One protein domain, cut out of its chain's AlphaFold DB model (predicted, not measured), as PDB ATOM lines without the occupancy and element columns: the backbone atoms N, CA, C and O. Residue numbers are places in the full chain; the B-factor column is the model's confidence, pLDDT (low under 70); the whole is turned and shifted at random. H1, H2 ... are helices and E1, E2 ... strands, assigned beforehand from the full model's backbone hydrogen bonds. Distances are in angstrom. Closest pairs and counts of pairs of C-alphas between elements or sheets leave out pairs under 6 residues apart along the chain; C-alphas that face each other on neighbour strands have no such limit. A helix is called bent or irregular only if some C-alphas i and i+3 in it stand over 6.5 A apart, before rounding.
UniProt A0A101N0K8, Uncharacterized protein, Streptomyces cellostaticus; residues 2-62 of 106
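What this domain is: This is residues 2 to 62 of the 106 residues of an uncharacterized protein of Streptomyces cellostaticus (UniProt A0A101N0K8). A narrow, three-stranded sheet has one helix, H1, over one face and its other face bare, in two loosely formed layers. The long strand E2 is in the middle: E1 folds against its first half as a hairpin, and E3 runs beside its later part. The printed part has 61 residues, with the named elements E1, E2, H1, E3 along the chain and a mixed sheet in the order E1, E2, E3; the class is mixed, helices and strands. The whole is loose, with a radius of gyration of the C-alphas of 13.4 A, and a rod spanning 45 by 19 by 17 A.

Where its parts are: E1, residues 6 to 10, begins at C-alpha 6 (205.878, 189.559, 194.472) and is 13.3 A long. E2, residues 13 to 22, measures 29.2 A. H1, residues 28 to 39, measures 15.3 A; it is neither bent nor irregular, but only just: C-alphas 34 and 37 are 6.3 A apart. E3, residues 49 to 56, measures 22.5 A and ends at C-alpha 56 (195.134, 186.011, 209.092).

How they stand to each other: E1 and E2 are an antiparallel hairpin at 160 degrees, with N 8 and O 15 within hydrogen-bond range at 2.9 A. E2 and E3 are parallel at 20 degrees, with N 53 and O 18 at 2.8 A. E1 and E3 are edge strands, apart from each other. E2, H1 and E3 form a strand-helix-strand unit, two parallel neighbours with a helix between, and its crossover is right-handed. H1 is on the sheet at a height of 8.2 A, over E3; its closest C-alphas to E3 are Ile 31 and Val 54, 7.8 A. It runs slantwise to the strands, only just, at 58 degrees to E3 on the local plane. In H1, 6 of 8 O i to N i+4 pairs are within range.

The domain as a whole: The two C-alphas farthest apart, of Ala 12 and Ser 62, are 45.4 A apart. The printed part has no cut and no long link. The model's pLDDT is under 70 at residue 2, residues 37 to 47 and residue 62.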
ATOM      1  N   GLY A   2     207.502 179.746 187.034       59.06
ATOM      2  CA  GLY A   2     206.526 179.765 188.133       59.06
ATOM      3  C   GLY A   2     206.022 181.190 188.378       59.06
ATOM      4  O   GLY A   2     206.769 182.144 188.154       59.06
ATOM      5  N   ARG A   3     204.754 181.333 188.767       70.44
ATOM      6  CA  ARG A   3     204.172 182.615 189.174       70.44
ATOM      7  C   ARG A   3     204.509 182.835 190.646       70.44
ATOM      8  O   ARG A   3     204.432 181.891 191.416       70.44
ATOM      9  N   ALA A   4     204.881 184.058 190.989       77.50
ATOM     10  CA  ALA A   4     205.014 184.507 192.366       77.50
ATOM     11  C   ALA A   4     204.183 185.771 192.538       77.50
ATOM     12  O   ALA A   4     204.026 186.527 191.570       77.50
ATOM     13  N   ASP A   5     203.673 185.998 193.744       87.56
ATOM     14  CA  ASP A   5     202.883 187.197 194.025       87.56
ATOM     15  C   ASP A   5     203.730 188.468 193.937       87.56
ATOM     16  O   ASP A   5     203.349 189.432 193.269       87.56
ATOM     17  N   VAL A   6     204.915 188.457 194.554       88.56
ATOM     18  CA  VAL A   6     205.878 189.559 194.472       88.56
ATOM     19  C   VAL A   6     207.287 189.012 194.253       88.56
ATOM     20  O   VAL A   6     207.789 188.184 195.012       88.56
ATOM     21  N   LEU A   7     207.961 189.528 193.225       86.81
ATOM     22  CA  LEU A   7     209.376 189.282 192.960       86.81
ATOM     23  C   LEU A   7     210.147 190.596 193.096       86.81
ATOM     24  O   LEU A   7     209.930 191.532 192.327       86.81
ATOM     25  N   VAL A   8     211.084 190.642 194.041       85.38
ATOM     26  CA  VAL A   8     212.031 191.750 194.199       85.38
ATOM     27  C   VAL A   8     213.399 191.296 193.704       85.38
ATOM     28  O   VAL A   8     213.878 190.225 194.074       85.38
ATOM     29  N   GLN A   9     214.043 192.103 192.861       85.88
ATOM     30  CA  GLN A   9     215.352 191.785 192.300       85.88
ATOM     31  C   GLN A   9     216.394 192.826 192.719       85.88
ATOM     32  O   GLN A   9     216.225 194.017 192.467       85.88
ATOM     33  N   PHE A  10     217.499 192.361 193.307       82.38
ATOM     34  CA  PHE A  10     218.675 193.172 193.634       82.38
ATOM     35  C   PHE A  10     219.882 192.628 192.863       82.38
ATOM     36  O   PHE A  10     220.521 191.655 193.271       82.38
ATOM     37  N   GLY A  11     220.175 193.213 191.700       85.75
ATOM     38  CA  GLY A  11     221.200 192.685 190.798       85.75
ATOM     39  C   GLY A  11     220.840 191.275 190.314       85.75
ATOM     40  O   GLY A  11     219.825 191.091 189.644       85.75
ATOM     41  N   ALA A  12     221.663 190.282 190.661       81.88
ATOM     42  CA  ALA A  12     221.415 188.872 190.344       81.88
ATOM     43  C   ALA A  12     220.530 188.149 191.381       81.88
ATOM     44  O   ALA A  12     220.069 187.038 191.111       81.88
ATOM     45  N   LEU A  13     220.296 188.746 192.555       78.31
ATOM     46  CA  LEU A  13     219.498 188.139 193.620       78.31
ATOM     47  C   LEU A  13     218.009 188.318 193.342       78.31
ATOM     48  O   LEU A  13     217.553 189.433 193.087       78.31
ATOM     49  N   ARG A  14     217.255 187.220 193.429       80.44
ATOM     50  CA  ARG A  14     215.795 187.202 193.296       80.44
ATOM     51  C   ARG A  14     215.161 186.802 194.621       80.44
ATOM     52  O   ARG A  14     215.319 185.666 195.065       80.44
ATOM     53  N   TYR A  15     214.439 187.734 195.229       79.56
ATOM     54  CA  TYR A  15     213.681 187.520 196.451       79.56
ATOM     55  C   TYR A  15     212.202 187.348 196.122       79.56
ATOM     56  O   TYR A  15     211.571 188.251 195.572       79.56
ATOM     57  N   LEU A  16     211.670 186.172 196.438       84.50
ATOM     58  CA  LEU A  16     210.272 185.834 196.210       84.50
ATOM     59  C   LEU A  16     209.495 186.029 197.504       84.50
ATOM     60  O   LEU A  16     209.918 185.556 198.558       84.50
ATOM     61  N   THR A  17     208.375 186.732 197.409       88.12
ATOM     62  CA  THR A  17     207.369 186.804 198.462       88.12
ATOM     63  C   THR A  17     206.080 186.221 197.923       88.12
ATOM     64  O   THR A  17     205.544 186.730 196.939       88.12
ATOM     65  N   GLU A  18     205.586 185.193 198.597       90.12
ATOM     66  CA  GLU A  18     204.243 184.678 198.373       90.12
ATOM     67  C   GLU A  18     203.300 185.187 199.461       90.12
ATOM     68  O   GLU A  18     203.681 185.352 200.626       90.12
ATOM     69  N   MET A  19     202.059 185.448 199.068       92.44
ATOM     70  CA  MET A  19     200.996 185.939 199.918       92.44
ATOM     71  C   MET A  19     199.831 184.945 199.932       92.44
ATOM     72  O   MET A  19     199.276 184.572 198.903       92.44
ATOM     73  N   LYS A  20     199.408 184.533 201.126       93.75
ATOM     74  CA  LYS A  20     198.245 183.659 201.330       93.75
ATOM     75  C   LYS A  20     197.231 184.333 202.241       93.75
ATOM     76  O   LYS A  20     197.560 185.274 202.957       93.75
ATOM     77  N   GLN A  21     195.994 183.857 202.213       94.75
ATOM     78  CA  GLN A  21     194.951 184.253 203.156       94.75
ATOM     79  C   GLN A  21     194.478 182.999 203.886       94.75
ATOM     80  O   GLN A  21     194.236 181.985 203.232       94.75
ATOM     81  N   ASP A  22     194.346 183.062 205.209       94.62
ATOM     82  CA  ASP A  22     193.840 181.946 206.008       94.62
ATOM     83  C   ASP A  22     192.722 182.416 206.952       94.62
ATOM     84  O   ASP A  22     192.982 183.231 207.843       94.62
ATOM     85  N   PRO A  23     191.471 181.966 206.744       93.88
ATOM     86  CA  PRO A  23     190.353 182.300 207.619       93.88
ATOM     87  C   PRO A  23     190.214 181.375 208.831       93.88
ATOM     88  O   PRO A  23     189.443 181.702 209.734       93.88
ATOM     89  N   ASP A  24     190.939 180.257 208.864       91.56
ATOM     90  CA  ASP A  24     190.636 179.133 209.748       91.56
ATOM     91  C   ASP A  24     191.603 179.053 210.932       91.56
ATOM     92  O   ASP A  24     191.166 178.942 212.078       91.56
ATOM     93  N   ASP A  25     192.913 179.129 210.671       90.31
ATOM     94  CA  ASP A  25     193.950 178.995 211.699       90.31
ATOM     95  C   ASP A  25     195.199 179.823 211.349       90.31
ATOM     96  O   ASP A  25     195.687 179.837 210.218       90.31
ATOM     97  N   ASN A  26     195.731 180.526 212.350       89.69
ATOM     98  CA  ASN A  26     196.944 181.335 212.257       89.69
ATOM     99  C   ASN A  26     198.122 180.748 213.057       89.69
ATOM    100  O   ASN A  26     199.153 181.405 213.219       89.69
ATOM    101  N   SER A  27     197.989 179.526 213.572       91.44
ATOM    102  CA  SER A  27     199.043 178.836 214.299       91.44
ATOM    103  C   SER A  27     200.235 178.536 213.387       91.44
ATOM    104  O   SER A  27     200.095 178.243 212.196       91.44
ATOM    105  N   ARG A  28     201.448 178.580 213.956       92.69
ATOM    106  CA  ARG A  28     202.682 178.323 213.193       92.69
ATOM    107  C   ARG A  28     202.666 176.943 212.542       92.69
ATOM    108  O   ARG A  28     202.961 176.833 211.361       92.69
ATOM    109  N   ALA A  29     202.277 175.913 213.294       92.31
ATOM    110  CA  ALA A  29     202.241 174.538 212.803       92.31
ATOM    111  C   ALA A  29     201.299 174.372 211.599       92.31
ATOM    112  O   ALA A  29     201.662 173.713 210.625       92.31
ATOM    113  N   HIS A  30     200.122 175.007 211.638       93.44
ATOM    114  CA  HIS A  30     199.181 175.003 210.519       93.44
ATOM    115  C   HIS A  30     199.742 175.734 209.300       93.44
ATOM    116  O   HIS A  30     199.757 175.172 208.206       93.44
ATOM    117  N   ILE A  31     200.262 176.950 209.487       93.12
ATOM    118  CA  ILE A  31     200.842 177.753 208.400       93.12
ATOM    119  C   ILE A  31     201.999 177.011 207.726       93.12
ATOM    120  O   ILE A  31     202.061 176.944 206.497       93.12
ATOM    121  N   GLU A  32     202.902 176.433 208.517       91.06
ATOM    122  CA  GLU A  32     204.035 175.676 207.995       91.06
ATOM    123  C   GLU A  32     203.575 174.433 207.229       91.06
ATOM    124  O   GLU A  32     203.995 174.227 206.090       91.06
ATOM    125  N   GLY A  33     202.661 173.641 207.796       90.06
ATOM    126  CA  GLY A  33     202.156 172.432 207.147       90.06
ATOM    127  C   GLY A  33     201.373 172.711 205.860       90.06
ATOM    128  O   GLY A  33     201.540 172.000 204.865       90.06
ATOM    129  N   LYS A  34     200.542 173.758 205.855       90.88
ATOM    130  CA  LYS A  34     199.647 174.090 204.740       90.88
ATOM    131  C   LYS A  34     200.371 174.804 203.603       90.88
ATOM    132  O   LYS A  34     200.178 174.439 202.445       90.88
ATOM    133  N   TYR A  35     201.207 175.793 203.920       89.25
ATOM    134  CA  TYR A  35     201.741 176.709 202.913       89.25
ATOM    135  C   TYR A  35     203.204 176.454 202.566       89.25
ATOM    136  O   TYR A  35     203.527 176.469 201.383       89.25
ATOM    137  N   LEU A  36     204.090 176.119 203.516       82.69
ATOM    138  CA  LEU A  36     205.501 175.872 203.156       82.69
ATOM    139  C   LEU A  36     205.666 174.656 202.241       82.69
ATOM    140  O   LEU A  36     206.536 174.647 201.373       82.69
ATOM    141  N   THR A  37     204.805 173.652 202.400       69.38
ATOM    142  CA  THR A  37     204.772 172.473 201.528       69.38
ATOM    143  C   THR A  37     204.363 172.829 200.093       69.38
ATOM    144  O   THR A  37     204.839 172.195 199.157       69.38
ATOM    145  N   GLN A  38     203.527 173.859 199.910       61.06
ATOM    146  CA  GLN A  38     203.084 174.350 198.597       61.06
ATOM    147  C   GLN A  38     204.104 175.310 197.959       61.06
ATOM    148  O   GLN A  38     204.370 175.212 196.761       61.06
ATOM    149  N   GLU A  39     204.751 176.174 198.751       55.91
ATOM    150  CA  GLU A  39     205.824 177.079 198.288       55.91
ATOM    151  C   GLU A  39     207.030 176.329 197.689       55.91
ATOM    152  O   GLU A  39     207.773 176.846 196.844       55.91
ATOM    153  N   ALA A  40     207.225 175.081 198.120       51.91
ATOM    154  CA  ALA A  40     208.288 174.185 197.686       51.91
ATOM    155  C   ALA A  40     208.341 173.983 196.166       51.91
ATOM    156  O   ALA A  40     209.425 173.844 195.595       51.91
ATOM    157  N   GLU A  41     207.176 173.966 195.519       51.84
ATOM    158  CA  GLU A  41     207.038 173.573 194.117       51.84
ATOM    159  C   GLU A  41     207.312 174.735 193.147       51.84
ATOM    160  O   GLU A  41     207.699 174.509 192.000       51.84
ATOM    161  N   TYR A  42     207.206 175.986 193.610       49.34
ATOM    162  CA  TYR A  42     207.297 177.179 192.754       49.34
ATOM    163  C   TYR A  42     208.649 177.889 192.793       49.34
ATOM    164  O   TYR A  42     208.979 178.698 191.919       49.34
ATOM    165  N   THR A  43     209.469 177.562 193.784       51.53
ATOM    166  CA  THR A  43     210.645 178.347 194.144       51.53
ATOM    167  C   THR A  43     211.847 177.923 193.279       51.53
ATOM    168  O   THR A  43     212.803 177.298 193.734       51.53
ATOM    169  N   ASN A  44     211.797 178.246 191.984       52.38
ATOM    170  CA  ASN A  44     212.930 178.175 191.050       52.38
ATOM    171  C   ASN A  44     213.740 179.489 191.117       52.38
ATOM    172  O   ASN A  44     213.980 180.163 190.115       52.38
ATOM    173  N   THR A  45     214.064 179.915 192.342       54.94
ATOM    174  CA  THR A  45     214.941 181.060 192.626       54.94
ATOM    175  C   THR A  45     216.359 180.559 192.872       54.94
ATOM    176  O   THR A  45     216.581 179.444 193.339       54.94
ATOM    177  N   ASN A  46     217.325 181.400 192.520       58.47
ATOM    178  CA  ASN A  46     218.746 181.181 192.742       58.47
ATOM    179  C   ASN A  46     219.188 181.525 194.177       58.47
ATOM    180  O   ASN A  46     220.340 181.273 194.523       58.47
ATOM    181  N   ALA A  47     218.299 182.076 195.011       63.78
ATOM    182  CA  ALA A  47     218.550 182.309 196.427       63.78
ATOM    183  C   ALA A  47     217.861 181.222 197.279       63.78
ATOM    184  O   ALA A  47     216.664 180.992 197.110       63.78
ATOM    185  N   PRO A  48     218.547 180.585 198.248       70.75
ATOM    186  CA  PRO A  48     217.930 179.642 199.190       70.75
ATOM    187  C   PRO A  48     217.094 180.359 200.274       70.75
ATOM    188  O   PRO A  48     217.010 179.893 201.411       70.75
ATOM    189  N   PHE A  49     216.507 181.512 199.938       78.19
ATOM    190  CA  PHE A  49     215.800 182.406 200.848       78.19
ATOM    191  C   PHE A  49     214.548 183.003 200.186       78.19
ATOM    192  O   PHE A  49     214.628 183.534 199.078       78.19
ATOM    193  N   GLY A  50     213.406 182.942 200.876       83.50
ATOM    194  CA  GLY A  50     212.123 183.501 200.426       83.50
ATOM    195  C   GLY A  50     211.281 184.066 201.573       83.50
ATOM    196  O   GLY A  50     211.667 183.974 202.742       83.50
ATOM    197  N   GLN A  51     210.135 184.658 201.240       89.12
ATOM    198  CA  GLN A  51     209.149 185.166 202.196       89.12
ATOM    199  C   GLN A  51     207.787 184.514 201.979       89.12
ATOM    200  O   GLN A  51     207.332 184.397 200.844       89.12
ATOM    201  N   LEU A  52     207.110 184.196 203.077       92.25
ATOM    202  CA  LEU A  52     205.702 183.827 203.087       92.25
ATOM    203  C   LEU A  52     204.957 184.797 204.002       92.25
ATOM    204  O   LEU A  52     205.247 184.872 205.197       92.25
ATOM    205  N   LEU A  53     203.993 185.528 203.452       94.50
ATOM    206  CA  LEU A  53     203.092 186.380 204.220       94.50
ATOM    207  C   LEU A  53     201.693 185.765 204.238       94.50
ATOM    208  O   LEU A  53     201.103 185.538 203.188       94.50
ATOM    209  N   VAL A  54     201.141 185.525 205.426       95.38
ATOM    210  CA  VAL A  54     199.785 184.978 205.581       95.38
ATOM    211  C   VAL A  54     198.878 186.044 206.178       95.38
ATOM    212  O   VAL A  54     199.078 186.468 207.315       95.38
ATOM    213  N   LEU A  55     197.879 186.486 205.417       95.50
ATOM    214  CA  LEU A  55     196.793 187.315 205.916       95.50
ATOM    215  C   LEU A  55     195.879 186.457 206.791       95.50
ATOM    216  O   LEU A  55     195.125 185.624 206.294       95.50
ATOM    217  N   ASP A  56     195.949 186.685 208.092       93.12
ATOM    218  CA  ASP A  56     195.134 186.011 209.092       93.12
ATOM    219  C   ASP A  56     193.747 186.660 209.162       93.12
ATOM    220  O   ASP A  56     193.591 187.800 209.611       93.12
ATOM    221  N   LEU A  57     192.746 185.915 208.706       92.69
ATOM    222  CA  LEU A  57     191.338 186.292 208.683       92.69
ATOM    223  C   LEU A  57     190.532 185.590 209.788       92.69
ATOM    224  O   LEU A  57     189.304 185.695 209.792       92.69
ATOM    225  N   THR A  58     191.188 184.926 210.746       90.75
ATOM    226  CA  THR A  58     190.488 184.284 211.868       90.75
ATOM    227  C   THR A  58     189.658 185.312 212.652       90.75
ATOM    228  O   THR A  58     190.090 186.466 212.805       90.75
ATOM    229  N   PRO A  59     188.465 184.942 213.162       87.50
ATOM    230  CA  PRO A  59     187.600 185.870 213.885       87.50
ATOM    231  C   PRO A  59     188.312 186.537 215.067       87.50
ATOM    232  O   PRO A  59     188.798 185.873 215.983       87.50
ATOM    233  N   LYS A  60     188.346 187.874 215.082       85.75
ATOM    234  CA  LYS A  60     188.914 188.651 216.192       85.75
ATOM    235  C   LYS A  60     187.828 188.907 217.227       85.75
ATOM    236  O   LYS A  60     187.037 189.834 217.104       85.75
ATOM    237  N   THR A  61     187.762 188.038 218.232       74.94
ATOM    238  CA  THR A  61     186.702 188.044 219.256       74.94
ATOM    239  C   THR A  61     187.055 188.846 220.509       74.94
ATOM    240  O   THR A  61     186.181 189.112 221.329       74.94
ATOM    241  N   SER A  62     188.316 189.256 220.673       67.94
ATOM    242  CA  SER A  62     188.773 190.030 221.831       67.94
ATOM    243  C   SER A  62     189.749 191.142 221.443       67.94
ATOM    244  O   SER A  62     190.358 191.123 220.376       67.94
TER     245      SER A  62